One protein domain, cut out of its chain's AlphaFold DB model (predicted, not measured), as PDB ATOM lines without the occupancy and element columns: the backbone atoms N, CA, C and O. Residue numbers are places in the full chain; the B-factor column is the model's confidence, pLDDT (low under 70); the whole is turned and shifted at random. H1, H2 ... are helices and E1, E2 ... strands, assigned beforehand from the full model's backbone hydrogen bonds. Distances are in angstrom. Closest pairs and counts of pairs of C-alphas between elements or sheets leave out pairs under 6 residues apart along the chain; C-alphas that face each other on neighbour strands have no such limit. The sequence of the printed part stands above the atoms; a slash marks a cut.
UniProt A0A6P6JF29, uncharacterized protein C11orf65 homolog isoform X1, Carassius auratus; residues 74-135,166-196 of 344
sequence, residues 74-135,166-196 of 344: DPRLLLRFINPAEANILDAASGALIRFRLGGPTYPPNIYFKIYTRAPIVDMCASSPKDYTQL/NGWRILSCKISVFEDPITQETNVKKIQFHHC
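What this domain is: This is residues 74 to 135 and 166 to 196 of the 344 residues of the protein "uncharacterized protein C11orf65 homolog isoform X1" of Carassius auratus (UniProt A0A6P6JF29). A two-stranded hairpin, E1 and E2, runs through the middle, with the small helical hairpin H1 and H2 on one side of it and the single helix H3 on the other. An unnamed stretch, residues 118 to 135, leads away from the end of E2, and its residues 130 to 135 stick out. The printed part has 93 residues, and under half of them, 38, are in named elements, in the order H1 H2 E1 E2 H3; the class is mixed, helices and strands. The sheet has the order E1 - E2, antiparallel; the whole is loose, with a radius of gyration of the C-alphas of 16.3 A, and elongated, spanning 51 by 29 by 23 A.

How they stand to each other: H1, residues 75 to 82, and H2, residues 84 to 89, form a helical hairpin and touch, the closest C-alphas being those of Arg 80 and Ala 87, 5.1 A apart. They run opposite ways at a shallow tilt of 32 degrees. The closest C-alphas of H1 and E1, residues 96 to 103, are those of Pro 75 and Ile 98, 6.0 A apart. E1 and E2, residues 110 to 117, form an antiparallel hairpin at 155 degrees, with N 99 and O 114 at 2.9 A and N 112 and O 101 at 2.8 A, within hydrogen-bond range. Residues 112 to 113 of E2 pair antiparallel with residues 169 to 170. H3, residues 181 to 188, is apart from H1 and H2, and only just apart from E1, at 8.4 A. In H2 and H3 every O i to N i+4 pair is within hydrogen-bond range; in H1, 3 of 4 are.

Where its parts are: H1 begins at C-alpha 75, (8.739, 117.168, 114.463). E1 measures 22.2 A and E2 23.4 A from first to last C-alpha. H3, 10.7 A long, ends at C-alpha 188, (7.939, 121.414, 139.854).

The domain as a whole: The C-alphas of Tyr 107 and Leu 135, the two farthest apart, are 54.4 A apart. Residues 136 to 165 are not printed, and C-alphas 135 and 166 are 30.4 A apart across the cut. Residue 135 and residues 172 to 179 have pLDDT under 70.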
ATOM      1  N   ASP A  74       6.984 116.585 110.026       82.25
ATOM      2  CA  ASP A  74       8.150 116.116 110.775       82.25
ATOM      3  C   ASP A  74       8.401 117.005 112.012       82.25
ATOM      4  O   ASP A  74       8.569 118.224 111.865       82.25
ATOM      5  N   PRO A  75       8.461 116.432 113.232       85.69
ATOM      6  CA  PRO A  75       8.739 117.168 114.463       85.69
ATOM      7  C   PRO A  75      10.043 117.956 114.390       85.69
ATOM      8  O   PRO A  75      10.117 119.047 114.947       85.69
ATOM      9  N   ARG A  76      11.061 117.452 113.683       85.75
ATOM     10  CA  ARG A  76      12.341 118.155 113.549       85.75
ATOM     11  C   ARG A  76      12.194 119.448 112.751       85.75
ATOM     12  O   ARG A  76      12.760 120.469 113.137       85.75
ATOM     13  N   LEU A  77      11.424 119.424 111.661       84.81
ATOM     14  CA  LEU A  77      11.160 120.620 110.859       84.81
ATOM     15  C   LEU A  77      10.349 121.640 111.651       84.81
ATOM     16  O   LEU A  77      10.702 122.813 111.658       84.81
ATOM     17  N   LEU A  78       9.323 121.187 112.369       84.81
ATOM     18  CA  LEU A  78       8.496 122.053 113.202       84.81
ATOM     19  C   LEU A  78       9.305 122.711 114.324       84.81
ATOM     20  O   LEU A  78       9.233 123.923 114.529       84.81
ATOM     21  N   LEU A  79      10.140 121.923 115.004       86.62
ATOM     22  CA  LEU A  79      11.014 122.428 116.050       86.62
ATOM     23  C   LEU A  79      12.056 123.395 115.492       86.62
ATOM     24  O   LEU A  79      12.414 124.329 116.188       86.62
ATOM     25  N   ARG A  80      12.490 123.254 114.231       87.75
ATOM     26  CA  ARG A  80      13.431 124.198 113.607       87.75
ATOM     27  C   ARG A  80      12.899 125.632 113.585       87.75
ATOM     28  O   ARG A  80      13.696 126.559 113.697       87.75
ATOM     29  N   PHE A  81      11.583 125.808 113.461       82.94
ATOM     30  CA  PHE A  81      10.938 127.125 113.491       82.94
ATOM     31  C   PHE A  81      10.684 127.643 114.912       82.94
ATOM     32  O   PHE A  81      10.621 128.852 115.109       82.94
ATOM     33  N   ILE A  82      10.546 126.749 115.896       84.69
ATOM     34  CA  ILE A  82      10.276 127.112 117.297       84.69
ATOM     35  C   ILE A  82      11.588 127.304 118.068       84.69
ATOM     36  O   ILE A  82      11.835 128.357 118.649       84.69
ATOM     37  N   ASN A  83      12.432 126.272 118.082       84.50
ATOM     38  CA  ASN A  83      13.735 126.238 118.728       84.50
ATOM     39  C   ASN A  83      14.749 125.447 117.868       84.50
ATOM     40  O   ASN A  83      14.821 124.213 117.953       84.50
ATOM     41  N   PRO A  84      15.584 126.130 117.066       87.56
ATOM     42  CA  PRO A  84      16.528 125.462 116.174       87.56
ATOM     43  C   PRO A  84      17.624 124.685 116.917       87.56
ATOM     44  O   PRO A  84      18.124 123.693 116.389       87.56
ATOM     45  N   ALA A  85      17.983 125.086 118.142       87.12
ATOM     46  CA  ALA A  85      18.976 124.366 118.937       87.12
ATOM     47  C   ALA A  85      18.458 122.980 119.345       87.12
ATOM     48  O   ALA A  85      19.161 121.985 119.179       87.12
ATOM     49  N   GLU A  86      17.200 122.901 119.796       85.56
ATOM     50  CA  GLU A  86      16.563 121.621 120.118       85.56
ATOM     51  C   GLU A  86      16.302 120.769 118.870       85.56
ATOM     52  O   GLU A  86      16.411 119.547 118.918       85.56
ATOM     53  N   ALA A  87      16.017 121.397 117.729       87.94
ATOM     54  CA  ALA A  87      15.849 120.684 116.465       87.94
ATOM     55  C   ALA A  87      17.135 119.979 116.005       87.94
ATOM     56  O   ALA A  87      17.063 118.900 115.420       87.94
ATOM     57  N   ASN A  88      18.305 120.566 116.276       89.06
ATOM     58  CA  ASN A  88      19.595 119.998 115.875       89.06
ATOM     59  C   ASN A  88      20.009 118.786 116.717       89.06
ATOM     60  O   ASN A  88      20.684 117.897 116.204       89.06
ATOM     61  N   ILE A  89      19.606 118.737 117.988       88.38
ATOM     62  CA  ILE A  89      19.862 117.587 118.872       88.38
ATOM     63  C   ILE A  89      18.812 116.478 118.713       88.38
ATOM     64  O   ILE A  89      18.984 115.390 119.260       88.38
ATOM     65  N   LEU A  90      17.713 116.744 118.001       86.56
ATOM     66  CA  LEU A  90      16.620 115.797 117.835       86.56
ATOM     67  C   LEU A  90      16.996 114.708 116.827       86.56
ATOM     68  O   LEU A  90      17.022 114.935 115.615       86.56
ATOM     69  N   ASP A  91      17.252 113.507 117.335       84.81
ATOM     70  CA  ASP A  91      17.576 112.351 116.507       84.81
ATOM     71  C   ASP A  91      16.321 111.609 116.009       84.81
ATOM     72  O   ASP A  91      15.317 111.473 116.716       84.81
ATOM     73  N   ALA A  92      16.390 111.078 114.787       80.81
ATOM     74  CA  ALA A  92      15.297 110.333 114.170       80.81
ATOM     75  C   ALA A  92      15.004 109.014 114.907       80.81
ATOM     76  O   ALA A  92      13.838 108.633 115.037       80.81
ATOM     77  N   ALA A  93      16.023 108.346 115.462       81.31
ATOM     78  CA  ALA A  93      15.822 107.102 116.208       81.31
ATOM     79  C   ALA A  93      15.133 107.329 117.565       81.31
ATOM     80  O   ALA A  93      14.572 106.396 118.141       81.31
ATOM     81  N   SER A  94      15.099 108.576 118.053       81.00
ATOM     82  CA  SER A  94      14.412 108.931 119.302       81.00
ATOM     83  C   SER A  94      12.887 108.847 119.193       81.00
ATOM     84  O   SER A  94      12.200 108.839 120.219       81.00
ATOM     85  N   GLY A  95      12.317 108.790 117.981       84.81
ATOM     86  CA  GLY A  95      10.863 108.741 117.813       84.81
ATOM     87  C   GLY A  95      10.149 109.913 118.446       84.81
ATOM     88  O   GLY A  95       9.106 109.731 119.080       84.81
ATOM     89  N   ALA A  96      10.751 111.091 118.324       86.81
ATOM     90  CA  ALA A  96      10.213 112.313 118.866       86.81
ATOM     91  C   ALA A  96       8.823 112.615 118.289       86.81
ATOM     92  O   ALA A  96       8.486 112.275 117.153       86.81
ATOM     93  N   LEU A  97       8.012 113.248 119.122       88.31
ATOM     94  CA  LEU A  97       6.657 113.683 118.858       88.31
ATOM     95  C   LEU A  97       6.459 115.003 119.590       88.31
ATOM     96  O   LEU A  97       6.710 115.076 120.791       88.31
ATOM     97  N   ILE A  98       5.965 116.029 118.912       88.38
ATOM     98  CA  ILE A  98       5.633 117.294 119.568       88.38
ATOM     99  C   ILE A  98       4.130 117.337 119.755       88.38
ATOM    100  O   ILE A  98       3.384 117.128 118.804       88.38
ATOM    101  N   ARG A  99       3.678 117.598 120.979       88.19
ATOM    102  CA  ARG A  99       2.264 117.817 121.272       88.19
ATOM    103  C   ARG A  99       2.017 119.272 121.606       88.19
ATOM    104  O   ARG A  99       2.701 119.798 122.477       88.19
ATOM    105  N   PHE A 100       0.985 119.846 121.012       88.88
ATOM    106  CA  PHE A 100       0.480 121.182 121.272       88.88
ATOM    107  C   PHE A 100      -0.789 121.145 122.120       88.88
ATOM    108  O   PHE A 100      -1.596 120.214 122.037       88.88
ATOM    109  N   ARG A 101      -0.962 122.167 122.954       87.25
ATOM    110  CA  ARG A 101      -2.156 122.398 123.768       87.25
ATOM    111  C   ARG A 101      -2.470 123.883 123.815       87.25
ATOM    112  O   ARG A 101      -1.563 124.702 123.778       87.25
ATOM    113  N   LEU A 102      -3.750 124.203 123.929       88.81
ATOM    114  CA  LEU A 102      -4.196 125.547 124.273       88.81
ATOM    115  C   LEU A 102      -4.304 125.631 125.797       88.81
ATOM    116  O   LEU A 102      -4.819 124.703 126.423       88.81
ATOM    117  N   GLY A 103      -3.805 126.706 126.388       85.62
ATOM    118  CA  GLY A 103      -3.845 126.931 127.828       85.62
ATOM    119  C   GLY A 103      -3.554 128.384 128.172       85.62
ATOM    120  O   GLY A 103      -3.263 129.186 127.292       85.62
ATOM    121  N   GLY A 104      -3.624 128.730 129.448       84.00
ATOM    122  CA  GLY A 104      -3.366 130.087 129.926       84.00
ATOM    123  C   GLY A 104      -4.471 130.578 130.861       84.00
ATOM    124  O   GLY A 104      -5.603 130.100 130.767       84.00
ATOM    125  N   PRO A 105      -4.152 131.511 131.773       81.50
ATOM    126  CA  PRO A 105      -5.106 132.028 132.754       81.50
ATOM    127  C   PRO A 105      -6.124 133.005 132.147       81.50
ATOM    128  O   PRO A 105      -7.176 133.249 132.731       81.50
ATOM    129  N   THR A 106      -5.820 133.579 130.982       85.81
ATOM    130  CA  THR A 106      -6.641 134.591 130.312       85.81
ATOM    131  C   THR A 106      -6.924 134.199 128.866       85.81
ATOM    132  O   THR A 106      -6.165 133.466 128.235       85.81
ATOM    133  N   TYR A 107      -8.051 134.683 128.345       84.69
ATOM    134  CA  TYR A 107      -8.419 134.541 126.939       84.69
ATOM    135  C   TYR A 107      -7.866 135.735 126.131       84.69
ATOM    136  O   TYR A 107      -7.968 136.859 126.630       84.69
ATOM    137  N   PRO A 108      -7.347 135.557 124.894       85.50
ATOM    138  CA  PRO A 108      -7.192 134.310 124.129       85.50
ATOM    139  C   PRO A 108      -6.158 133.335 124.716       85.50
ATOM    140  O   PRO A 108      -5.167 133.784 125.283       85.50
ATOM    141  N   PRO A 109      -6.350 132.009 124.569       88.12
ATOM    142  CA  PRO A 109      -5.424 131.034 125.128       88.12
ATOM    143  C   PRO A 109      -4.090 131.023 124.372       88.12
ATOM    144  O   PRO A 109      -4.046 131.115 123.144       88.12
ATOM    145  N   ASN A 110      -3.007 130.815 125.114       86.94
ATOM    146  CA  ASN A 110      -1.666 130.589 124.593       86.94
ATOM    147  C   ASN A 110      -1.494 129.148 124.102       86.94
ATOM    148  O   ASN A 110      -2.147 128.211 124.572       86.94
ATOM    149  N   ILE A 111      -0.564 128.960 123.167       87.69
ATOM    150  CA  ILE A 111      -0.184 127.637 122.673       87.69
ATOM    151  C   ILE A 111       1.009 127.148 123.487       87.69
ATOM    152  O   ILE A 111       2.022 127.830 123.587       87.69
ATOM    153  N   TYR A 112       0.905 125.946 124.035       89.00
ATOM    154  CA  TYR A 112       1.979 125.250 124.726       89.00
ATOM    155  C   TYR A 112       2.399 124.029 123.930       89.00
ATOM    156  O   TYR A 112       1.557 123.379 123.314       89.00
ATOM    157  N   PHE A 113       3.673 123.664 124.002       89.25
ATOM    158  CA  PHE A 113       4.199 122.447 123.414       89.25
ATOM    159  C   PHE A 113       4.977 121.606 124.428       89.25
ATOM    160  O   PHE A 113       5.506 122.107 125.422       89.25
ATOM    161  N   LYS A 114       5.031 120.298 124.173       89.69
ATOM    162  CA  LYS A 114       5.861 119.345 124.913       89.69
ATOM    163  C   LYS A 114       6.371 118.255 123.980       89.69
ATOM    164  O   LYS A 114       5.621 117.752 123.141       89.69
ATOM    165  N   ILE A 115       7.639 117.890 124.151       89.06
ATOM    166  CA  ILE A 115       8.301 116.847 123.369       89.06
ATOM    167  C   ILE A 115       8.115 115.507 124.089       89.06
ATOM    168  O   ILE A 115       8.409 115.358 125.278       89.06
ATOM    169  N   TYR A 116       7.598 114.535 123.349       87.44
ATOM    170  CA  TYR A 116       7.414 113.147 123.745       87.44
ATOM    171  C   TYR A 116       8.256 112.248 122.852       87.44
ATOM    172  O   TYR A 116       8.626 112.622 121.745       87.44
ATOM    173  N   THR A 117       8.511 111.031 123.314       87.62
ATOM    174  CA  THR A 117       9.195 109.998 122.541       87.62
ATOM    175  C   THR A 117       8.319 108.754 122.496       87.62
ATOM    176  O   THR A 117       7.797 108.304 123.516       87.62
ATOM    177  N   ARG A 118       8.099 108.218 121.292       83.19
ATOM    178  CA  ARG A 118       7.425 106.923 121.091       83.19
ATOM    179  C   ARG A 118       8.417 105.758 121.080       83.19
ATOM    180  O   ARG A 118       8.003 104.617 121.261       83.19
ATOM    181  N   ALA A 119       9.708 106.040 120.890       83.69
ATOM    182  CA  ALA A 119      10.756 105.035 120.990       83.69
ATOM    183  C   ALA A 119      10.810 104.431 122.406       83.69
ATOM    184  O   ALA A 119      10.600 105.154 123.387       83.69
ATOM    185  N   PRO A 120      11.145 103.138 122.546       81.50
ATOM    186  CA  PRO A 120      11.389 102.525 123.845       81.50
ATOM    187  C   PRO A 120      12.720 103.028 124.429       81.50
ATOM    188  O   PRO A 120      13.746 102.358 124.350       81.50
ATOM    189  N   ILE A 121      12.706 104.222 125.022       80.62
ATOM    190  CA  ILE A 121      13.866 104.796 125.710       80.62
ATOM    191  C   ILE A 121      13.917 104.243 127.133       80.62
ATOM    192  O   ILE A 121      12.926 104.275 127.867       80.62
ATOM    193  N   VAL A 122      15.082 103.732 127.527       82.38
ATOM    194  CA  VAL A 122      15.315 103.184 128.863       82.38
ATOM    195  C   VAL A 122      16.375 104.011 129.568       82.38
ATOM    196  O   VAL A 122      17.504 104.128 129.106       82.38
ATOM    197  N   ASP A 123      16.004 104.547 130.725       82.94
ATOM    198  CA  ASP A 123      16.953 105.122 131.665       82.94
ATOM    199  C   ASP A 123      17.667 103.987 132.410       82.94
ATOM    200  O   ASP A 123      17.074 103.296 133.249       82.94
ATOM    201  N   MET A 124      18.935 103.761 132.059       82.62
ATOM    202  CA  MET A 124      19.739 102.696 132.658       82.62
ATOM    203  C   MET A 124      19.932 102.914 134.161       82.62
ATOM    204  O   MET A 124      19.779 101.971 134.944       82.62
ATOM    205  N   CYS A 125      20.201 104.153 134.574       80.75
ATOM    206  CA  CYS A 125      20.508 104.489 135.959       80.75
ATOM    207  C   CYS A 125      19.271 104.367 136.853       80.75
ATOM    208  O   CYS A 125      19.383 103.904 137.987       80.75
ATOM    209  N   ALA A 126      18.084 104.665 136.321       81.06
ATOM    210  CA  ALA A 126      16.829 104.540 137.059       81.06
ATOM    211  C   ALA A 126      16.433 103.093 137.391       81.06
ATOM    212  O   ALA A 126      15.611 102.865 138.278       81.06
ATOM    213  N   SER A 127      16.970 102.105 136.670       79.06
ATOM    214  CA  SER A 127      16.639 100.688 136.879       79.06
ATOM    215  C   SER A 127      17.460 100.013 137.978       79.06
ATOM    216  O   SER A 127      17.080  98.945 138.457       79.06
ATOM    217  N   SER A 128      18.566 100.632 138.389       76.56
ATOM    218  CA  SER A 128      19.523 100.045 139.317       76.56
ATOM    219  C   SER A 128      19.722 100.984 140.514       76.56
ATOM    220  O   SER A 128      20.386 102.010 140.355       76.56
ATOM    221  N   PRO A 129      19.173 100.641 141.694       72.75
ATOM    222  CA  PRO A 129      19.273 101.447 142.906       72.75
ATOM    223  C   PRO A 129      20.707 101.435 143.438       72.75
ATOM    224  O   PRO A 129      21.117 100.533 144.169       72.75
ATOM    225  N   LYS A 130      21.513 102.383 142.968       74.94
ATOM    226  CA  LYS A 130      22.925 102.516 143.318       74.94
ATOM    227  C   LYS A 130      23.278 103.984 143.434       74.94
ATOM    228  O   LYS A 130      22.761 104.819 142.687       74.94
ATOM    229  N   ASP A 131      24.207 104.257 144.335       77.31
ATOM    230  CA  ASP A 131      24.958 105.499 144.334       77.31
ATOM    231  C   ASP A 131      26.115 105.358 143.334       77.31
ATOM    232  O   ASP A 131      27.089 104.643 143.570       77.31
ATOM    233  N   TYR A 132      25.971 105.991 142.168       73.56
ATOM    234  CA  TYR A 132      26.991 105.971 141.112       73.56
ATOM    235  C   TYR A 132      28.159 106.924 141.397       73.56
ATOM    236  O   TYR A 132      29.146 106.903 140.665       73.56
ATOM    237  N   THR A 133      28.058 107.758 142.436       75.38
ATOM    238  CA  THR A 133      29.105 108.716 142.809       75.38
ATOM    239  C   THR A 133      30.157 108.093 143.727       75.38
ATOM    240  O   THR A 133      31.302 108.550 143.768       75.38
ATOM    241  N   GLN A 134      29.821 106.992 144.406       71.38
ATOM    242  CA  GLN A 134      30.757 106.280 145.270       71.38
ATOM    243  C   GLN A 134      31.695 105.365 144.471       71.38
ATOM    244  O   GLN A 134      31.326 104.301 143.977       71.38
ATOM    245  N   LEU A 135      32.966 105.765 144.393       60.81
ATOM    246  CA  LEU A 135      34.039 105.005 143.736       60.81
ATOM    247  C   LEU A 135      34.487 103.763 144.529       60.81
ATOM    248  O   LEU A 135      35.127 102.868 143.975       60.81
ATOM    249  N   ASN A 166      10.424 118.278 132.366       83.94
ATOM    250  CA  ASN A 166       9.753 118.211 131.071       83.94
ATOM    251  C   ASN A 166       8.322 118.746 131.193       83.94
ATOM    252  O   ASN A 166       7.346 118.024 130.951       83.94
ATOM    253  N   GLY A 167       8.187 119.983 131.661       86.75
ATOM    254  CA  GLY A 167       6.920 120.703 131.739       86.75
ATOM    255  C   GLY A 167       6.386 121.132 130.370       86.75
ATOM    256  O   GLY A 167       6.984 120.879 129.324       86.75
ATOM    257  N   TRP A 168       5.218 121.768 130.378       89.19
ATOM    258  CA  TRP A 168       4.649 122.397 129.185       89.19
ATOM    259  C   TRP A 168       5.358 123.722 128.915       89.19
ATOM    260  O   TRP A 168       5.498 124.533 129.825       89.19
ATOM    261  N   ARG A 169       5.789 123.959 127.672       87.62
ATOM    262  CA  ARG A 169       6.531 125.167 127.277       87.62
ATOM    263  C   ARG A 169       5.672 126.051 126.393       87.62
ATOM    264  O   ARG A 169       5.033 125.543 125.481       87.62
ATOM    265  N   ILE A 170       5.656 127.353 126.644       86.75
ATOM    266  CA  ILE A 170       4.889 128.296 125.827       86.75
ATOM    267  C   ILE A 170       5.523 128.474 124.435       86.75
ATOM    268  O   ILE A 170       6.743 128.560 124.294       86.75
ATOM    269  N   LEU A 171       4.691 128.527 123.396       81.62
ATOM    270  CA  LEU A 171       5.062 128.815 122.011       81.62
ATOM    271  C   LEU A 171       4.981 130.332 121.795       81.62
ATOM    272  O   LEU A 171       4.085 130.840 121.131       81.62
ATOM    273  N   SER A 172       5.904 131.062 122.418       67.19
ATOM    274  CA  SER A 172       6.051 132.508 122.234       67.19
ATOM    275  C   SER A 172       7.320 132.783 121.434       67.19
ATOM    276  O   SER A 172       8.398 132.350 121.829       67.19
ATOM    277  N   CYS A 173       7.231 133.566 120.352       51.94
ATOM    278  CA  CYS A 173       8.413 134.019 119.596       51.94
ATOM    279  C   CYS A 173       9.362 134.898 120.431       51.94
ATOM    280  O   CYS A 173      10.510 135.117 120.054       51.94
ATOM    281  N   LYS A 174       8.885 135.409 121.569       50.16
ATOM    282  CA  LYS A 174       9.689 136.116 122.562       50.16
ATOM    283  C   LYS A 174       9.980 135.140 123.693       50.16
ATOM    284  O   LYS A 174       9.089 134.832 124.482       50.16
ATOM    285  N   ILE A 175      11.216 134.650 123.745       50.47
ATOM    286  CA  ILE A 175      11.757 133.915 124.891       50.47
ATOM    287  C   ILE A 175      11.702 134.882 126.080       50.47
ATOM    288  O   ILE A 175      12.561 135.748 126.230       50.47
ATOM    289  N   SER A 176      10.627 134.821 126.863       48.12
ATOM    290  CA  SER A 176      10.527 135.586 128.101       48.12
ATOM    291  C   SER A 176      11.552 135.027 129.083       48.12
ATOM    292  O   SER A 176      11.594 133.824 129.324       48.12
ATOM    293  N   VAL A 177      12.375 135.911 129.648       49.59
ATOM    294  CA  VAL A 177      13.338 135.595 130.718       49.59
ATOM    295  C   VAL A 177      12.613 135.179 132.009       49.59
ATOM    296  O   VAL A 177      13.190 134.507 132.857       49.59
ATOM    297  N   PHE A 178      11.329 135.527 132.136       53.75
ATOM    298  CA  PHE A 178      10.438 135.023 133.176       53.75
ATOM    299  C   PHE A 178       9.689 133.786 132.675       53.75
ATOM    300  O   PHE A 178       8.951 133.875 131.688       53.75
ATOM    301  N   GLU A 179       9.874 132.652 133.361       62.47
ATOM    302  CA  GLU A 179       9.113 131.425 133.108       62.47
ATOM    303  C   GLU A 179       7.618 131.672 133.340       62.47
ATOM    304  O   GLU A 179       7.218 132.239 134.357       62.47
ATOM    305  N   ASP A 180       6.793 131.216 132.401       74.81
ATOM    306  CA  ASP A 180       5.337 131.255 132.508       74.81
ATOM    307  C   ASP A 180       4.848 130.397 133.698       74.81
ATOM    308  O   ASP A 180       5.400 129.310 133.911       74.81
ATOM    309  N   PRO A 181       3.811 130.818 134.454       78.75
ATOM    310  CA  PRO A 181       3.312 130.073 135.612       78.75
ATOM    311  C   PRO A 181       3.002 128.600 135.311       78.75
ATOM    312  O   PRO A 181       3.371 127.720 136.087       78.75
ATOM    313  N   ILE A 182       2.429 128.298 134.139       80.19
ATOM    314  CA  ILE A 182       2.100 126.919 133.745       80.19
ATOM    315  C   ILE A 182       3.378 126.097 133.517       80.19
ATOM    316  O   ILE A 182       3.442 124.915 133.873       80.19
ATOM    317  N   THR A 183       4.423 126.702 132.951       80.75
ATOM    318  CA  THR A 183       5.726 126.045 132.783       80.75
ATOM    319  C   THR A 183       6.369 125.752 134.138       80.75
ATOM    320  O   THR A 183       6.791 124.618 134.369       80.75
ATOM    321  N   GLN A 184       6.361 126.713 135.066       80.44
ATOM    322  CA  GLN A 184       6.914 126.525 136.411       80.44
ATOM    323  C   GLN A 184       6.178 125.419 137.176       80.44
ATOM    324  O   GLN A 184       6.794 124.455 137.636       80.44
ATOM    325  N   GLU A 185       4.847 125.491 137.246       83.38
ATOM    326  CA  GLU A 185       4.026 124.504 137.954       83.38
ATOM    327  C   GLU A 185       4.219 123.087 137.412       83.38
ATOM    328  O   GLU A 185       4.238 122.108 138.164       83.38
ATOM    329  N   THR A 186       4.353 122.949 136.093       82.50
ATOM    330  CA  THR A 186       4.512 121.635 135.464       82.50
ATOM    331  C   THR A 186       5.931 121.086 135.596       82.50
ATOM    332  O   THR A 186       6.079 119.865 135.662       82.50
ATOM    333  N   ASN A 187       6.944 121.948 135.714       82.50
ATOM    334  CA  ASN A 187       8.327 121.560 136.002       82.50
ATOM    335  C   ASN A 187       8.525 121.117 137.461       82.50
ATOM    336  O   ASN A 187       9.270 120.173 137.717       82.50
ATOM    337  N   VAL A 188       7.829 121.743 138.417       82.25
ATOM    338  CA  VAL A 188       7.939 121.414 139.854       82.25
ATOM    339  C   VAL A 188       7.347 120.037 140.184       82.25
ATOM    340  O   VAL A 188       7.760 119.392 141.153       82.25
ATOM    341  N   LYS A 189       6.401 119.539 139.377       80.75
ATOM    342  CA  LYS A 189       5.757 118.234 139.587       80.75
ATOM    343  C   LYS A 189       6.763 117.089 139.433       80.75
ATOM    344  O   LYS A 189       7.035 116.606 138.335       80.75
ATOM    345  N   LYS A 190       7.262 116.589 140.565       79.50
ATOM    346  CA  LYS A 190       8.120 115.401 140.616       79.50
ATOM    347  C   LYS A 190       7.281 114.137 140.471       79.50
ATOM    348  O   LYS A 190       6.425 113.836 141.299       79.50
ATOM    349  N   ILE A 191       7.558 113.365 139.426       78.31
ATOM    350  CA  ILE A 191       6.971 112.039 139.243       78.31
ATOM    351  C   ILE A 191       7.922 111.022 139.865       78.31
ATOM    352  O   ILE A 191       9.056 110.872 139.413       78.31
ATOM    353  N   GLN A 192       7.455 110.301 140.884       79.88
ATOM    354  CA  GLN A 192       8.226 109.192 141.439       79.88
ATOM    355  C   GLN A 192       8.412 108.098 140.380       79.88
ATOM    356  O   GLN A 192       7.446 107.636 139.764       79.88
ATOM    357  N   PHE A 193       9.661 107.680 140.181       82.06
ATOM    358  CA  PHE A 193      10.026 106.606 139.268       82.06
ATOM    359  C   PHE A 193      10.671 105.467 140.054       82.06
ATOM    360  O   PHE A 193      11.827 105.548 140.462       82.06
ATOM    361  N   HIS A 194       9.913 104.394 140.273       84.75
ATOM    362  CA  HIS A 194      10.411 103.240 141.011       84.75
ATOM    363  C   HIS A 194      11.363 102.394 140.145       84.75
ATOM    364  O   HIS A 194      11.061 102.086 138.992       84.75
ATOM    365  N   HIS A 195      12.482 101.930 140.708       81.75
ATOM    366  CA  HIS A 195      13.436 101.072 139.990       81.75
ATOM    367  C   HIS A 195      12.795  99.772 139.443       81.75
ATOM    368  O   HIS A 195      12.962  99.421 138.271       81.75
ATOM    369  N   CYS A 196      11.973  99.091 140.252       84.75
ATOM    370  CA  CYS A 196      11.275  97.868 139.871       84.75
ATOM    371  C   CYS A 196      10.234  98.102 138.760       84.75
ATOM    372  O   CYS A 196       9.261  98.844 138.913       84.75
TER     373      CYS A 196